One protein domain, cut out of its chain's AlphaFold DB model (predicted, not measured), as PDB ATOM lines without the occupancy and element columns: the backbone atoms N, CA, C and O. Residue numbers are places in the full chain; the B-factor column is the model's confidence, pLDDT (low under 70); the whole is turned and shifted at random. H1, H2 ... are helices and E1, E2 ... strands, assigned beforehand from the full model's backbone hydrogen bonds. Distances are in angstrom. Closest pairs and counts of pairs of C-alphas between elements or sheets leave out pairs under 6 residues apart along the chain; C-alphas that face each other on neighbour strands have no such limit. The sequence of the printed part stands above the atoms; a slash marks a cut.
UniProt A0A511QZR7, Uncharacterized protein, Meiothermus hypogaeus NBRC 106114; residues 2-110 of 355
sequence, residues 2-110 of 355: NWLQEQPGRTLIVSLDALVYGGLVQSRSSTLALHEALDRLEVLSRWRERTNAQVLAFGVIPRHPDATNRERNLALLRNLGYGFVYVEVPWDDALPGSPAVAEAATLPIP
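Overview. This is residues 2 to 110 of the 355 residues of an uncharacterized protein of Meiothermus hypogaeus NBRC 106114 (UniProt A0A511QZR7). What shape do these atoms make? A small wall of three parallel strands, in the order E1 E2 E3, has helices H1 to H5 to one side of it, with the long H4 and then H5 along the domain's length. H6 sits by the end of E3, at the opposite end of the domain from H1. What is it made of, and how large is it? The printed part has 109 residues, with six named helices and three named strands in the order H1 E1 H2 H3 H4 E2 H5 E3 H6; its class is mixed, helices and strands. It is compact, with a radius of gyration of the C-alphas of 14.1 A, yet elongated, spanning 44 by 26 by 19 A.

Arrangement. How do the strands pair? Inner strand E2, residues 54 to 58, is parallel to edge strand E1, residues 11 to 15, with N 12 and O 54 within hydrogen-bond range at 2.8 A. E2 is also parallel to edge strand E3, residues 86 to 91, with N 57 and O 86 within range at 3.0 A. What lies between the strands? E1, H2 at residues 16 to 21, H3 at 24 to 29, H4 at 34 to 51 and E2 form a strand-helix-strand unit, two parallel neighbour strands with helices between; E2, H5 at 70 to 78 and E3 form another, its crossover right-handed. How do the helices stand? With residues 37 to 41 alone H4 touches H2, opposite ways at a steep tilt of 49 degrees, the closest C-alphas being those of Val 20 and Arg 40, 5.7 A; with 34 to 38 alone it touches H5, closest at Leu 34 and Arg 72, 6.0 A. H1, residues 3 to 6, touches H4, closest at C-alphas 5 and 47, 5.6 A, while H2 and H3 touch only at the corner; H6, residues 100 to 105, only grazes the sheet, its closest C-alphas to E3 being those of Ala 100 and Trp 91, 6.4 A. Are the helix backbones complete? Every O i to N i+4 pair is within hydrogen-bond range in H2, H5 and H6, against 9 of 14 in H4 and 0 of 2 in H3, where 3 of 3 O i to N i+3 pairs are; H1 is too short for an i+4 pair.

Along the chain. Where do the elements begin and end? H1 begins at C-alpha 3 (378.992, 391.136, 216.174), and H6 ends at C-alpha 105 (365.980, 358.984, 220.001). Which are long? H4 measures 27.1 A, E3 16.7 A, E2 13.8 A, E1 13.5 A and H5 12.4 A.

Size, cuts and confidence. How far does it reach? The two C-alphas farthest apart, those of Arg 50 and Pro 96, are 45.3 A apart. Is it unbroken and confident? The printed part has no cut, its long link is E2 to H5, with 11 residues, and no printed residue is under 70 in pLDDT.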
ATOM      1  N   ASN A   2     382.161 389.301 218.275       75.06
ATOM      2  CA  ASN A   2     381.590 390.486 218.938       75.06
ATOM      3  C   ASN A   2     380.326 391.005 218.245       75.06
ATOM      4  O   ASN A   2     379.487 391.603 218.904       75.06
ATOM      5  N   TRP A   3     380.140 390.684 216.960       88.06
ATOM      6  CA  TRP A   3     378.992 391.136 216.174       88.06
ATOM      7  C   TRP A   3     377.646 390.849 216.850       88.06
ATOM      8  O   TRP A   3     376.817 391.748 216.945       88.06
ATOM      9  N   LEU A   4     377.438 389.637 217.393       89.31
ATOM     10  CA  LEU A   4     376.178 389.298 218.066       89.31
ATOM     11  C   LEU A   4     375.937 390.187 219.295       89.31
ATOM     12  O   LEU A   4     374.809 390.596 219.546       89.31
ATOM     13  N   GLN A   5     376.993 390.531 220.038       88.94
ATOM     14  CA  GLN A   5     376.887 391.386 221.223       88.94
ATOM     15  C   GLN A   5     376.461 392.815 220.891       88.94
ATOM     16  O   GLN A   5     375.920 393.487 221.760       88.94
ATOM     17  N   GLU A   6     376.640 393.256 219.653       90.44
ATOM     18  CA  GLU A   6     376.214 394.577 219.188       90.44
ATOM     19  C   GLU A   6     374.773 394.568 218.661       90.44
ATOM     20  O   GLU A   6     374.168 395.628 218.511       90.44
ATOM     21  N   GLN A   7     374.184 393.389 218.423       91.56
ATOM     22  CA  GLN A   7     372.843 393.306 217.853       91.56
ATOM     23  C   GLN A   7     371.754 393.606 218.897       91.56
ATOM     24  O   GLN A   7     371.771 393.028 219.999       91.56
ATOM     25  N   PRO A   8     370.783 394.482 218.569       90.31
ATOM     26  CA  PRO A   8     369.559 394.643 219.341       90.31
ATOM     27  C   PRO A   8     368.560 393.523 219.010       90.31
ATOM     28  O   PRO A   8     368.637 392.889 217.962       90.31
ATOM     29  N   GLY A   9     367.581 393.295 219.883       89.19
ATOM     30  CA  GLY A   9     366.492 392.357 219.610       89.19
ATOM     31  C   GLY A   9     365.781 391.900 220.876       89.19
ATOM     32  O   GLY A   9     366.345 391.956 221.963       89.19
ATOM     33  N   ARG A  10     364.527 391.459 220.727       91.38
ATOM     34  CA  ARG A  10     363.744 390.823 221.806       91.38
ATOM     35  C   ARG A  10     363.707 389.303 221.696       91.38
ATOM     36  O   ARG A  10     363.486 388.630 222.698       91.38
ATOM     37  N   THR A  11     363.950 388.787 220.496       94.56
ATOM     38  CA  THR A  11     363.969 387.361 220.192       94.56
ATOM     39  C   THR A  11     365.096 387.093 219.206       94.56
ATOM     40  O   THR A  11     365.220 387.799 218.207       94.56
ATOM     41  N   LEU A  12     365.908 386.081 219.492       95.38
ATOM     42  CA  LEU A  12     366.953 385.565 218.618       95.38
ATOM     43  C   LEU A  12     366.582 384.151 218.184       95.38
ATOM     44  O   LEU A  12     366.259 383.313 219.024       95.38
ATOM     45  N   ILE A  13     366.671 383.890 216.884       96.75
ATOM     46  CA  ILE A  13     366.605 382.545 216.314       96.75
ATOM     47  C   ILE A  13     368.006 382.215 215.824       96.75
ATOM     48  O   ILE A  13     368.571 382.971 215.033       96.75
ATOM     49  N   VAL A  14     368.584 381.120 216.312       96.25
ATOM     50  CA  VAL A  14     369.986 380.797 216.042       96.25
ATOM     51  C   VAL A  14     370.176 379.363 215.558       96.25
ATOM     52  O   VAL A  14     369.701 378.408 216.171       96.25
ATOM     53  N   SER A  15     370.925 379.226 214.463       97.38
ATOM     54  CA  SER A  15     371.542 377.960 214.071       97.38
ATOM     55  C   SER A  15     372.805 377.755 214.900       97.38
ATOM     56  O   SER A  15     373.763 378.528 214.790       97.38
ATOM     57  N   LEU A  16     372.814 376.712 215.727       97.12
ATOM     58  CA  LEU A  16     373.975 376.347 216.533       97.12
ATOM     59  C   LEU A  16     375.144 375.921 215.639       97.12
ATOM     60  O   LEU A  16     376.284 376.277 215.923       97.12
ATOM     61  N   ASP A  17     374.875 375.253 214.515       96.69
ATOM     62  CA  ASP A  17     375.907 374.871 213.550       96.69
ATOM     63  C   ASP A  17     376.584 376.081 212.898       96.69
ATOM     64  O   ASP A  17     377.813 376.132 212.806       96.69
ATOM     65  N   ALA A  18     375.801 377.085 212.485       95.69
ATOM     66  CA  ALA A  18     376.345 378.328 211.943       95.69
ATOM     67  C   ALA A  18     377.177 379.078 212.988       95.69
ATOM     68  O   ALA A  18     378.281 379.535 212.694       95.69
ATOM     69  N   LEU A  19     376.671 379.161 214.220       94.94
ATOM     70  CA  LEU A  19     377.339 379.870 215.302       94.94
ATOM     71  C   LEU A  19     378.656 379.193 215.705       94.94
ATOM     72  O   LEU A  19     379.678 379.860 215.849       94.94
ATOM     73  N   VAL A  20     378.644 377.874 215.890       95.56
ATOM     74  CA  VAL A  20     379.790 377.131 216.425       95.56
ATOM     75  C   VAL A  20     380.787 376.778 215.329       95.56
ATOM     76  O   VAL A  20     381.989 376.948 215.527       95.56
ATOM     77  N   TYR A  21     380.317 376.307 214.176       95.88
ATOM     78  CA  TYR A  21     381.166 375.722 213.133       95.88
ATOM     79  C   TYR A  21     381.274 376.579 211.870       95.88
ATOM     80  O   TYR A  21     382.134 376.314 211.035       95.88
ATOM     81  N   GLY A  22     380.444 377.617 211.729       94.25
ATOM     82  CA  GLY A  22     380.359 378.438 210.516       94.25
ATOM     83  C   GLY A  22     379.352 377.926 209.482       94.25
ATOM     84  O   GLY A  22     379.213 378.541 208.429       94.25
ATOM     85  N   GLY A  23     378.639 376.833 209.772       95.00
ATOM     86  CA  GLY A  23     377.543 376.320 208.949       95.00
ATOM     87  C   GLY A  23     377.342 374.813 209.098       95.00
ATOM     88  O   GLY A  23     378.167 374.118 209.694       95.00
ATOM     89  N   LEU A  24     376.244 374.305 208.531       94.06
ATOM     90  CA  LEU A  24     375.896 372.879 208.557       94.06
ATOM     91  C   LEU A  24     376.958 372.010 207.867       94.06
ATOM     92  O   LEU A  24     377.345 370.970 208.383       94.06
ATOM     93  N   VAL A  25     377.474 372.433 206.711       92.94
ATOM     94  CA  VAL A  25     378.516 371.668 206.003       92.94
ATOM     95  C   VAL A  25     379.823 371.674 206.801       92.94
ATOM     96  O   VAL A  25     380.470 370.640 206.943       92.94
ATOM     97  N   GLN A  26     380.189 372.818 207.380       95.19
ATOM     98  CA  GLN A  26     381.385 372.971 208.204       95.19
ATOM     99  C   GLN A  26     381.296 372.154 209.502       95.19
ATOM    100  O   GLN A  26     382.316 371.657 209.987       95.19
ATOM    101  N   SER A  27     380.091 371.955 210.050       95.62
ATOM    102  CA  SER A  27     379.895 371.133 211.249       95.62
ATOM    103  C   SER A  27     380.237 369.660 211.025       95.62
ATOM    104  O   SER A  27     380.660 368.995 211.974       95.62
ATOM    105  N   ARG A  28     380.155 369.174 209.777       94.69
ATOM    106  CA  ARG A  28     380.488 367.792 209.388       94.69
ATOM    107  C   ARG A  28     381.989 367.501 209.424       94.69
ATOM    108  O   ARG A  28     382.363 366.380 209.747       94.69
ATOM    109  N   SER A  29     382.843 368.479 209.114       94.75
ATOM    110  CA  SER A  29     384.298 368.280 208.985       94.75
ATOM    111  C   SER A  29     385.142 369.054 210.004       94.75
ATOM    112  O   SER A  29     386.367 368.954 209.988       94.75
ATOM    113  N   SER A  30     384.517 369.851 210.874       93.81
ATOM    114  CA  SER A  30     385.210 370.652 211.887       93.81
ATOM    115  C   SER A  30     386.075 369.794 212.819       93.81
ATOM    116  O   SER A  30     385.578 368.863 213.447       93.81
ATOM    117  N   THR A  31     387.308 370.237 213.061       93.88
ATOM    118  CA  THR A  31     388.253 369.623 214.012       93.88
ATOM    119  C   THR A  31     388.108 370.101 215.460       93.88
ATOM    120  O   THR A  31     388.761 369.537 216.332       93.88
ATOM    121  N   LEU A  32     387.266 371.109 215.733       95.56
ATOM    122  CA  LEU A  32     387.060 371.650 217.084       95.56
ATOM    123  C   LEU A  32     386.709 370.574 218.110       95.56
ATOM    124  O   LEU A  32     385.782 369.776 217.896       95.56
ATOM    125  N   ALA A  33     387.386 370.640 219.254       96.38
ATOM    126  CA  ALA A  33     387.057 369.838 220.417       96.38
ATOM    127  C   ALA A  33     385.699 370.255 221.013       96.38
ATOM    128  O   ALA A  33     385.190 371.351 220.773       96.38
ATOM    129  N   LEU A  34     385.094 369.368 221.813       96.44
ATOM    130  CA  LEU A  34     383.792 369.629 222.438       96.44
ATOM    131  C   LEU A  34     383.808 370.871 223.344       96.44
ATOM    132  O   LEU A  34     382.869 371.656 223.289       96.44
ATOM    133  N   HIS A  35     384.860 371.061 224.147       96.06
ATOM    134  CA  HIS A  35     384.958 372.219 225.042       96.06
ATOM    135  C   HIS A  35     385.015 373.531 224.246       96.06
ATOM    136  O   HIS A  35     384.210 374.412 224.497       96.06
ATOM    137  N   GLU A  36     385.827 373.607 223.185       96.25
ATOM    138  CA  GLU A  36     385.882 374.791 222.314       96.25
ATOM    139  C   GLU A  36     384.532 375.075 221.635       96.25
ATOM    140  O   GLU A  36     384.161 376.227 221.410       96.25
ATOM    141  N   ALA A  37     383.793 374.021 221.276       95.56
ATOM    142  CA  ALA A  37     382.461 374.148 220.701       95.56
ATOM    143  C   ALA A  37     381.444 374.704 221.716       95.56
ATOM    144  O   ALA A  37     380.622 375.544 221.351       95.56
ATOM    145  N   LEU A  38     381.522 374.271 222.978       95.25
ATOM    146  CA  LEU A  38     380.710 374.794 224.081       95.25
ATOM    147  C   LEU A  38     381.080 376.248 224.415       95.25
ATOM    148  O   LEU A  38     380.181 377.079 224.531       95.25
ATOM    149  N   ASP A  39     382.370 376.586 224.458       93.94
ATOM    150  CA  ASP A  39     382.859 377.948 224.725       93.94
ATOM    151  C   ASP A  39     382.310 378.953 223.696       93.94
ATOM    152  O   ASP A  39     381.936 380.085 224.017       93.94
ATOM    153  N   ARG A  40     382.173 378.534 222.430       93.81
ATOM    154  CA  ARG A  40     381.565 379.366 221.375       93.81
ATOM    155  C   ARG A  40     380.090 379.682 221.630       93.81
ATOM    156  O   ARG A  40     379.620 380.721 221.164       93.81
ATOM    157  N   LEU A  41     379.363 378.841 222.366       93.38
ATOM    158  CA  LEU A  41     377.957 379.078 222.708       93.38
ATOM    159  C   LEU A  41     377.778 380.102 223.836       93.38
ATOM    160  O   LEU A  41     376.709 380.704 223.925       93.38
ATOM    161  N   GLU A  42     378.807 380.392 224.639       90.94
ATOM    162  CA  GLU A  42     378.723 381.366 225.743       90.94
ATOM    163  C   GLU A  42     378.359 382.784 225.278       90.94
ATOM    164  O   GLU A  42     377.864 383.614 226.049       90.94
ATOM    165  N   VAL A  43     378.580 383.093 223.997       92.19
ATOM    166  CA  VAL A  43     378.128 384.355 223.399       92.19
ATOM    167  C   VAL A  43     376.601 384.514 223.476       92.19
ATOM    168  O   VAL A  43     376.124 385.637 223.626       92.19
ATOM    169  N   LEU A  44     375.832 383.420 223.437       93.00
ATOM    170  CA  LEU A  44     374.372 383.454 223.561       93.00
ATOM    171  C   LEU A  44     373.945 383.841 224.975       93.00
ATOM    172  O   LEU A  44     373.080 384.701 225.133       93.00
ATOM    173  N   SER A  45     374.593 383.270 225.994       89.19
ATOM    174  CA  SER A  45     374.331 383.597 227.400       89.19
ATOM    175  C   SER A  45     374.581 385.076 227.675       89.19
ATOM    176  O   SER A  45     373.686 385.764 228.161       89.19
ATOM    177  N   ARG A  46     375.737 385.598 227.242       90.94
ATOM    178  CA  ARG A  46     376.080 387.023 227.388       90.94
ATOM    179  C   ARG A  46     375.104 387.944 226.657       90.94
ATOM    180  O   ARG A  46     374.699 388.971 227.196       90.94
ATOM    181  N   TRP A  47     374.702 387.572 225.438       92.69
ATOM    182  CA  TRP A  47     373.740 388.366 224.671       92.69
ATOM    183  C   TRP A  47     372.384 388.419 225.376       92.69
ATOM    184  O   TRP A  47     371.800 389.494 225.527       92.69
ATOM    185  N   ARG A  48     371.912 387.268 225.860       91.88
ATOM    186  CA  ARG A  48     370.656 387.131 226.595       91.88
ATOM    187  C   ARG A  48     370.665 387.928 227.896       91.88
ATOM    188  O   ARG A  48     369.703 388.631 228.162       91.88
ATOM    189  N   GLU A  49     371.738 387.860 228.677       90.38
ATOM    190  CA  GLU A  49     371.868 388.609 229.937       90.38
ATOM    191  C   GLU A  49     371.834 390.120 229.708       90.38
ATOM    192  O   GLU A  49     371.147 390.843 230.425       90.38
ATOM    193  N   ARG A  50     372.516 390.599 228.661       91.69
ATOM    194  CA  ARG A  50     372.529 392.021 228.299       91.69
ATOM    195  C   ARG A  50     371.175 392.523 227.791       91.69
ATOM    196  O   ARG A  50     370.824 393.674 228.033       91.69
ATOM    197  N   THR A  51     370.453 391.709 227.024       92.69
ATOM    198  CA  THR A  51     369.230 392.134 226.314       92.69
ATOM    199  C   THR A  51     367.934 391.738 227.016       92.69
ATOM    200  O   THR A  51     366.882 392.287 226.693       92.69
ATOM    201  N   ASN A  52     367.993 390.789 227.954       90.69
ATOM    202  CA  ASN A  52     366.839 390.090 228.520       90.69
ATOM    203  C   ASN A  52     365.910 389.482 227.443       90.69
ATOM    204  O   ASN A  52     364.690 389.422 227.607       90.69
ATOM    205  N   ALA A  53     366.483 389.086 226.305       91.94
ATOM    206  CA  ALA A  53     365.750 388.592 225.148       91.94
ATOM    207  C   ALA A  53     365.527 387.074 225.184       91.94
ATOM    208  O   ALA A  53     366.205 386.320 225.879       91.94
ATOM    209  N   GLN A  54     364.573 386.611 224.384       94.25
ATOM    210  CA  GLN A  54     364.290 385.195 224.189       94.25
ATOM    211  C   GLN A  54     365.243 384.587 223.160       94.25
ATOM    212  O   GLN A  54     365.569 385.226 222.161       94.25
ATOM    213  N   VAL A  55     365.653 383.335 223.367       96.06
ATOM    214  CA  VAL A  55     366.482 382.599 222.402       96.06
ATOM    215  C   VAL A  55     365.772 381.314 222.003       96.06
ATOM    216  O   VAL A  55     365.451 380.485 222.856       96.06
ATOM    217  N   LEU A  56     365.534 381.166 220.704       97.88
ATOM    218  CA  LEU A  56     365.133 379.925 220.063       97.88
ATOM    219  C   LEU A  56     366.329 379.393 219.277       97.88
ATOM    220  O   LEU A  56     366.994 380.153 218.575       97.88
ATOM    221  N   ALA A  57     366.609 378.101 219.382       97.81
ATOM    222  CA  ALA A  57     367.779 377.516 218.743       97.81
ATOM    223  C   ALA A  57     367.463 376.203 218.038       97.81
ATOM    224  O   ALA A  57     366.567 375.462 218.440       97.81
ATOM    225  N   PHE A  58     368.254 375.892 217.019       98.31
ATOM    226  CA  PHE A  58     368.327 374.546 216.475       98.31
ATOM    227  C   PHE A  58     369.775 374.150 216.220       98.31
ATOM    228  O   PHE A  58     370.590 374.973 215.800       98.31
ATOM    229  N   GLY A  59     370.094 372.889 216.484       97.75
ATOM    230  CA  GLY A  59     371.357 372.272 216.085       97.75
ATOM    231  C   GLY A  59     371.077 370.972 215.355       97.75
ATOM    232  O   GLY A  59     370.085 370.317 215.645       97.75
ATOM    233  N   VAL A  60     371.901 370.605 214.387       97.94
ATOM    234  CA  VAL A  60     371.555 369.543 213.442       97.94
ATOM    235  C   VAL A  60     372.305 368.250 213.769       97.94
ATOM    236  O   VAL A  60     373.524 368.252 213.955       97.94
ATOM    237  N   ILE A  61     371.601 367.112 213.798       97.88
ATOM    238  CA  ILE A  61     372.262 365.802 213.699       97.88
ATOM    239  C   ILE A  61     372.796 365.689 212.271       97.88
ATOM    240  O   ILE A  61     372.000 365.707 211.327       97.88
ATOM    241  N   PRO A  62     374.119 365.571 212.084       95.12
ATOM    242  CA  PRO A  62     374.701 365.689 210.762       95.12
ATOM    243  C   PRO A  62     374.300 364.521 209.861       95.12
ATOM    244  O   PRO A  62     374.050 363.405 210.328       95.12
ATOM    245  N   ARG A  63     374.366 364.739 208.551       93.56
ATOM    246  CA  ARG A  63     374.190 363.683 207.554       93.56
ATOM    247  C   ARG A  63     375.222 362.567 207.666       93.56
ATOM    248  O   ARG A  63     376.403 362.802 207.925       93.56
ATOM    249  N   HIS A  64     374.764 361.334 207.467       91.31
ATOM    250  CA  HIS A  64     375.618 360.156 207.322       91.31
ATOM    251  C   HIS A  64     375.820 359.822 205.830       91.31
ATOM    252  O   HIS A  64     374.846 359.896 205.074       91.31
ATOM    253  N   PRO A  65     377.030 359.419 205.390       91.38
ATOM    254  CA  PRO A  65     378.273 359.218 206.153       91.38
ATOM    255  C   PRO A  65     379.184 360.457 206.246       91.38
ATOM    256  O   PRO A  65     380.313 360.348 206.706       91.38
ATOM    257  N   ASP A  66     378.706 361.623 205.812       90.38
ATOM    258  CA  ASP A  66     379.528 362.812 205.550       90.38
ATOM    259  C   ASP A  66     380.300 363.374 206.759       90.38
ATOM    260  O   ASP A  66     381.338 364.011 206.581       90.38
ATOM    261  N   ALA A  67     379.788 363.207 207.983       89.12
ATOM    262  CA  ALA A  67     380.411 363.781 209.174       89.12
ATOM    263  C   ALA A  67     381.558 362.934 209.740       89.12
ATOM    264  O   ALA A  67     381.367 361.777 210.111       89.12
ATOM    265  N   THR A  68     382.725 363.561 209.903       90.75
ATOM    266  CA  THR A  68     383.962 362.927 210.386       90.75
ATOM    267  C   THR A  68     383.996 362.738 211.902       90.75
ATOM    268  O   THR A  68     384.690 361.850 212.386       90.75
ATOM    269  N   ASN A  69     383.246 363.543 212.664       91.81
ATOM    270  CA  ASN A  69     383.172 363.445 214.125       91.81
ATOM    271  C   ASN A  69     381.732 363.610 214.641       91.81
ATOM    272  O   ASN A  69     381.385 364.585 215.310       91.81
ATOM    273  N   ARG A  70     380.874 362.635 214.315       94.06
ATOM    274  CA  ARG A  70     379.460 362.618 214.737       94.06
ATOM    275  C   ARG A  70     379.293 362.632 216.253       94.06
ATOM    276  O   ARG A  70     378.419 363.330 216.763       94.06
ATOM    277  N   GLU A  71     380.134 361.890 216.971       95.12
ATOM    278  CA  GLU A  71     380.067 361.778 218.430       95.12
ATOM    279  C   GLU A  71     380.223 363.139 219.108       95.12
ATOM    280  O   GLU A  71     379.449 363.460 220.008       95.12
ATOM    281  N   ARG A  72     381.146 363.983 218.625       95.75
ATOM    282  CA  ARG A  72     381.309 365.356 219.119       95.75
ATOM    283  C   ARG A  72     380.063 366.199 218.870       95.75
ATOM    284  O   ARG A  72     379.642 366.906 219.782       95.75
ATOM    285  N   ASN A  73     379.468 366.140 217.676       96.06
ATOM    286  CA  ASN A  73     378.241 366.893 217.378       96.06
ATOM    287  C   ASN A  73     377.095 366.458 218.305       96.06
ATOM    288  O   ASN A  73     376.446 367.304 218.913       96.06
ATOM    289  N   LEU A  74     376.900 365.152 218.505       97.00
ATOM    290  CA  LEU A  74     375.891 364.639 219.440       97.00
ATOM    291  C   LEU A  74     376.193 365.021 220.891       97.00
ATOM    292  O   LEU A  74     375.278 365.353 221.640       97.00
ATOM    293  N   ALA A  75     377.461 364.995 221.301       96.56
ATOM    294  CA  ALA A  75     377.860 365.422 222.633       96.56
ATOM    295  C   ALA A  75     377.569 366.912 222.857       96.56
ATOM    296  O   ALA A  75     377.068 367.260 223.923       96.56
ATOM    297  N   LEU A  76     377.792 367.778 221.861       96.12
ATOM    298  CA  LEU A  76     377.390 369.185 221.939       96.12
ATOM    299  C   LEU A  76     375.872 369.308 222.132       96.12
ATOM    300  O   LEU A  76     375.431 369.988 223.053       96.12
ATOM    301  N   LEU A  77     375.083 368.602 221.317       96.56
ATOM    302  CA  LEU A  77     373.615 368.635 221.367       96.56
ATOM    303  C   LEU A  77     373.041 368.098 222.692       96.56
ATOM    304  O   LEU A  77     372.002 368.567 223.147       96.56
ATOM    305  N   ARG A  78     373.722 367.146 223.345       95.75
ATOM    306  CA  ARG A  78     373.357 366.652 224.689       95.75
ATOM    307  C   ARG A  78     373.685 367.635 225.807       95.75
ATOM    308  O   ARG A  78     373.060 367.572 226.858       95.75
ATOM    309  N   ASN A  79     374.667 368.506 225.593       93.00
ATOM    310  CA  ASN A  79     375.190 369.429 226.599       93.00
ATOM    311  C   ASN A  79     374.869 370.891 226.255       93.00
ATOM    312  O   ASN A  79     375.610 371.800 226.630       93.00
ATOM    313  N   LEU A  80     373.763 371.130 225.543       88.62
ATOM    314  CA  LEU A  80     373.244 372.476 225.343       88.62
ATOM    315  C   LEU A  80     372.821 373.012 226.712       88.62
ATOM    316  O   LEU A  80     371.923 372.466 227.348       88.62
ATOM    317  N   GLY A  81     373.528 374.035 227.189       79.75
ATOM    318  CA  GLY A  81     373.265 374.654 228.484       79.75
ATOM    319  C   GLY A  81     371.851 375.242 228.604       79.75
ATOM    320  O   GLY A  81     370.999 375.126 227.725       79.75
ATOM    321  N   TYR A  82     371.592 375.916 229.718       72.75
ATOM    322  CA  TYR A  82     370.270 376.462 230.022       72.75
ATOM    323  C   TYR A  82     370.032 377.831 229.369       72.75
ATOM    324  O   TYR A  82     370.963 378.604 229.156       72.75
ATOM    325  N   GLY A  83     368.761 378.178 229.139       84.81
ATOM    326  CA  GLY A  83     368.356 379.546 228.785       84.81
ATOM    327  C   GLY A  83     367.660 379.723 227.438       84.81
ATOM    328  O   GLY A  83     367.267 380.845 227.117       84.81
ATOM    329  N   PHE A  84     367.466 378.642 226.683       94.00
ATOM    330  CA  PHE A  84     366.610 378.637 225.500       94.00
ATOM    331  C   PHE A  84     365.134 378.624 225.904       94.00
ATOM    332  O   PHE A  84     364.726 377.846 226.765       94.00
ATOM    333  N   VAL A  85     364.321 379.457 225.253       95.25
ATOM    334  CA  VAL A  85     362.852 379.373 225.345       95.25
ATOM    335  C   VAL A  85     362.348 378.153 224.576       95.25
ATOM    336  O   VAL A  85     361.364 377.525 224.961       95.25
ATOM    337  N   TYR A  86     363.034 377.806 223.489       97.25
ATOM    338  CA  TYR A  86     362.821 376.576 222.748       97.25
ATOM    339  C   TYR A  86     364.120 376.163 222.063       97.25
ATOM    340  O   TYR A  86     364.840 377.004 221.524       97.25
ATOM    341  N   VAL A  87     364.412 374.870 222.077       97.69
ATOM    342  CA  VAL A  87     365.514 374.290 221.319       97.69
ATOM    343  C   VAL A  87     365.043 372.997 220.681       97.69
ATOM    344  O   VAL A  87     364.287 372.243 221.295       97.69
ATOM    345  N   GLU A  88     365.470 372.759 219.449       98.19
ATOM    346  CA  GLU A  88     365.203 371.513 218.744       98.19
ATOM    347  C   GLU A  88     366.424 370.993 218.006       98.19
ATOM    348  O   GLU A  88     367.384 371.721 217.745       98.19
ATOM    349  N   VAL A  89     366.371 369.710 217.671       98.50
ATOM    350  CA  VAL A  89     367.441 369.034 216.959       98.50
ATOM    351  C   VAL A  89     366.893 368.336 215.719       98.50
ATOM    352  O   VAL A  89     366.517 367.158 215.786       98.50
ATOM    353  N   PRO A  90     366.808 369.037 214.577       98.38
ATOM    354  CA  PRO A  90     366.532 368.372 213.322       98.38
ATOM    355  C   PRO A  90     367.684 367.450 212.901       98.38
ATOM    356  O   PRO A  90     368.833 367.664 213.290       98.38
ATOM    357  N   TRP A  91     367.408 366.439 212.079       98.12
ATOM    358  CA  TRP A  91     368.452 365.671 211.398       98.12
ATOM    359  C   TRP A  91     368.482 365.937 209.898       98.12
ATOM    360  O   TRP A  91     367.454 366.098 209.240       98.12
ATOM    361  N   ASP A  92     369.702 365.953 209.379       96.12
ATOM    362  CA  ASP A  92     370.031 366.162 207.977       96.12
ATOM    363  C   ASP A  92     370.109 364.806 207.266       96.12
ATOM    364  O   ASP A  92     371.047 364.042 207.476       96.12
ATOM    365  N   ASP A  93     369.087 364.499 206.468       94.19
ATOM    366  CA  ASP A  93     368.952 363.302 205.634       94.19
ATOM    367  C   ASP A  93     369.225 361.941 206.322       94.19
ATOM    368  O   ASP A  93     370.352 361.475 206.511       94.19
ATOM    369  N   ALA A  94     368.160 361.180 206.558       94.31
ATOM    370  CA  ALA A  94     368.189 359.772 206.934       94.31
ATOM    371  C   ALA A  94     367.951 358.859 205.714       94.31
ATOM    372  O   ALA A  94     366.849 358.366 205.460       94.31
ATOM    373  N   LEU A  95     369.007 358.618 204.933       90.81
ATOM    374  CA  LEU A  95     369.016 357.543 203.932       90.81
ATOM    375  C   LEU A  95     369.001 356.152 204.605       90.81
ATOM    376  O   LEU A  95     369.358 356.046 205.781       90.81
ATOM    377  N   PRO A  96     368.619 355.070 203.891       88.25
ATOM    378  CA  PRO A  96     368.674 353.714 204.437       88.25
ATOM    379  C   PRO A  96     370.041 353.393 205.061       88.25
ATOM    380  O   PRO A  96     371.072 353.589 204.421       88.25
ATOM    381  N   GLY A  97     370.038 352.920 206.310       88.81
ATOM    382  CA  GLY A  97     371.253 352.655 207.093       88.81
ATOM    383  C   GLY A  97     371.797 353.852 207.886       88.81
ATOM    384  O   GLY A  97     372.766 353.690 208.620       88.81
ATOM    385  N   SER A  98     371.186 355.038 207.783       94.38
ATOM    386  CA  SER A  98     371.583 356.201 208.581       94.38
ATOM    387  C   SER A  98     371.324 355.976 210.081       94.38
ATOM    388  O   SER A  98     370.218 355.570 210.451       94.38
ATOM    389  N   PRO A  99     372.286 356.299 210.968       96.19
ATOM    390  CA  PRO A  99     372.091 356.228 212.415       96.19
ATOM    391  C   PRO A  99     371.243 357.388 212.960       96.19
ATOM    392  O   PRO A  99     370.869 357.355 214.128       96.19
ATOM    393  N   ALA A 100     370.924 358.402 212.143       96.50
ATOM    394  CA  ALA A 100     370.343 359.664 212.602       96.50
ATOM    395  C   ALA A 100     369.045 359.495 213.409       96.50
ATOM    396  O   ALA A 100     368.873 360.160 214.425       96.50
ATOM    397  N   VAL A 101     368.158 358.572 213.014       96.88
ATOM    398  CA  VAL A 101     366.896 358.319 213.736       96.88
ATOM    399  C   VAL A 101     367.155 357.703 215.116       96.88
ATOM    400  O   VAL A 101     366.523 358.085 216.100       96.88
ATOM    401  N   ALA A 102     368.118 356.781 215.212       97.25
ATOM    402  CA  ALA A 102     368.505 356.173 216.483       97.25
ATOM    403  C   ALA A 102     369.223 357.185 217.386       97.25
ATOM    404  O   ALA A 102     368.921 357.275 218.571       97.25
ATOM    405  N   GLU A 103     370.126 357.991 216.823       97.25
ATOM    406  CA  GLU A 103     370.806 359.076 217.531       97.25
ATOM    407  C   GLU A 103     369.803 360.113 218.059       97.25
ATOM    408  O   GLU A 103     369.874 360.487 219.231       97.25
ATOM    409  N   ALA A 104     368.828 360.511 217.236       97.50
ATOM    410  CA  ALA A 104     367.744 361.418 217.601       97.50
ATOM    411  C   ALA A 104     366.929 360.908 218.794       97.50
ATOM    412  O   ALA A 104     366.567 361.694 219.667       97.50
ATOM    413  N   ALA A 105     366.684 359.597 218.876       97.12
ATOM    414  CA  ALA A 105     365.980 358.984 220.001       97.12
ATOM    415  C   ALA A 105     366.770 359.038 221.325       97.12
ATOM    416  O   ALA A 105     366.184 358.861 222.390       97.12
ATOM    417  N   THR A 106     368.085 359.293 221.286       96.69
ATOM    418  CA  THR A 106     368.919 359.426 222.497       96.69
ATOM    419  C   THR A 106     368.946 360.836 223.086       96.69
ATOM    420  O   THR A 106     369.532 361.034 224.152       96.69
ATOM    421  N   LEU A 107     368.387 361.830 222.392       96.06
ATOM    422  CA  LEU A 107     368.464 363.228 222.809       96.06
ATOM    423  C   LEU A 107     367.248 363.605 223.670       96.06
ATOM    424  O   LEU A 107     366.118 363.301 223.292       96.06
ATOM    425  N   PRO A 108     367.435 364.324 224.793       92.69
ATOM    426  CA  PRO A 108     366.341 364.757 225.669       92.69
ATOM    427  C   PRO A 108     365.622 366.019 225.147       92.69
ATOM    428  O   PRO A 108     365.042 366.776 225.921       92.69
ATOM    429  N   ILE A 109     365.708 366.287 223.844       95.12
ATOM    430  CA  ILE A 109     365.264 367.518 223.179       95.12
ATOM    431  C   ILE A 109     364.405 367.113 221.972       95.12
ATOM    432  O   ILE A 109     364.702 366.084 221.363       95.12
ATOM    433  N   PRO A 110     363.357 367.876 221.599       97.62
ATOM    434  CA  PRO A 110     362.561 367.581 220.412       97.62
ATOM    435  C   PRO A 110     363.421 367.372 219.162       97.62
ATOM    436  O   PRO A 110     364.289 368.188 218.855       97.62
TER     437      PRO A 110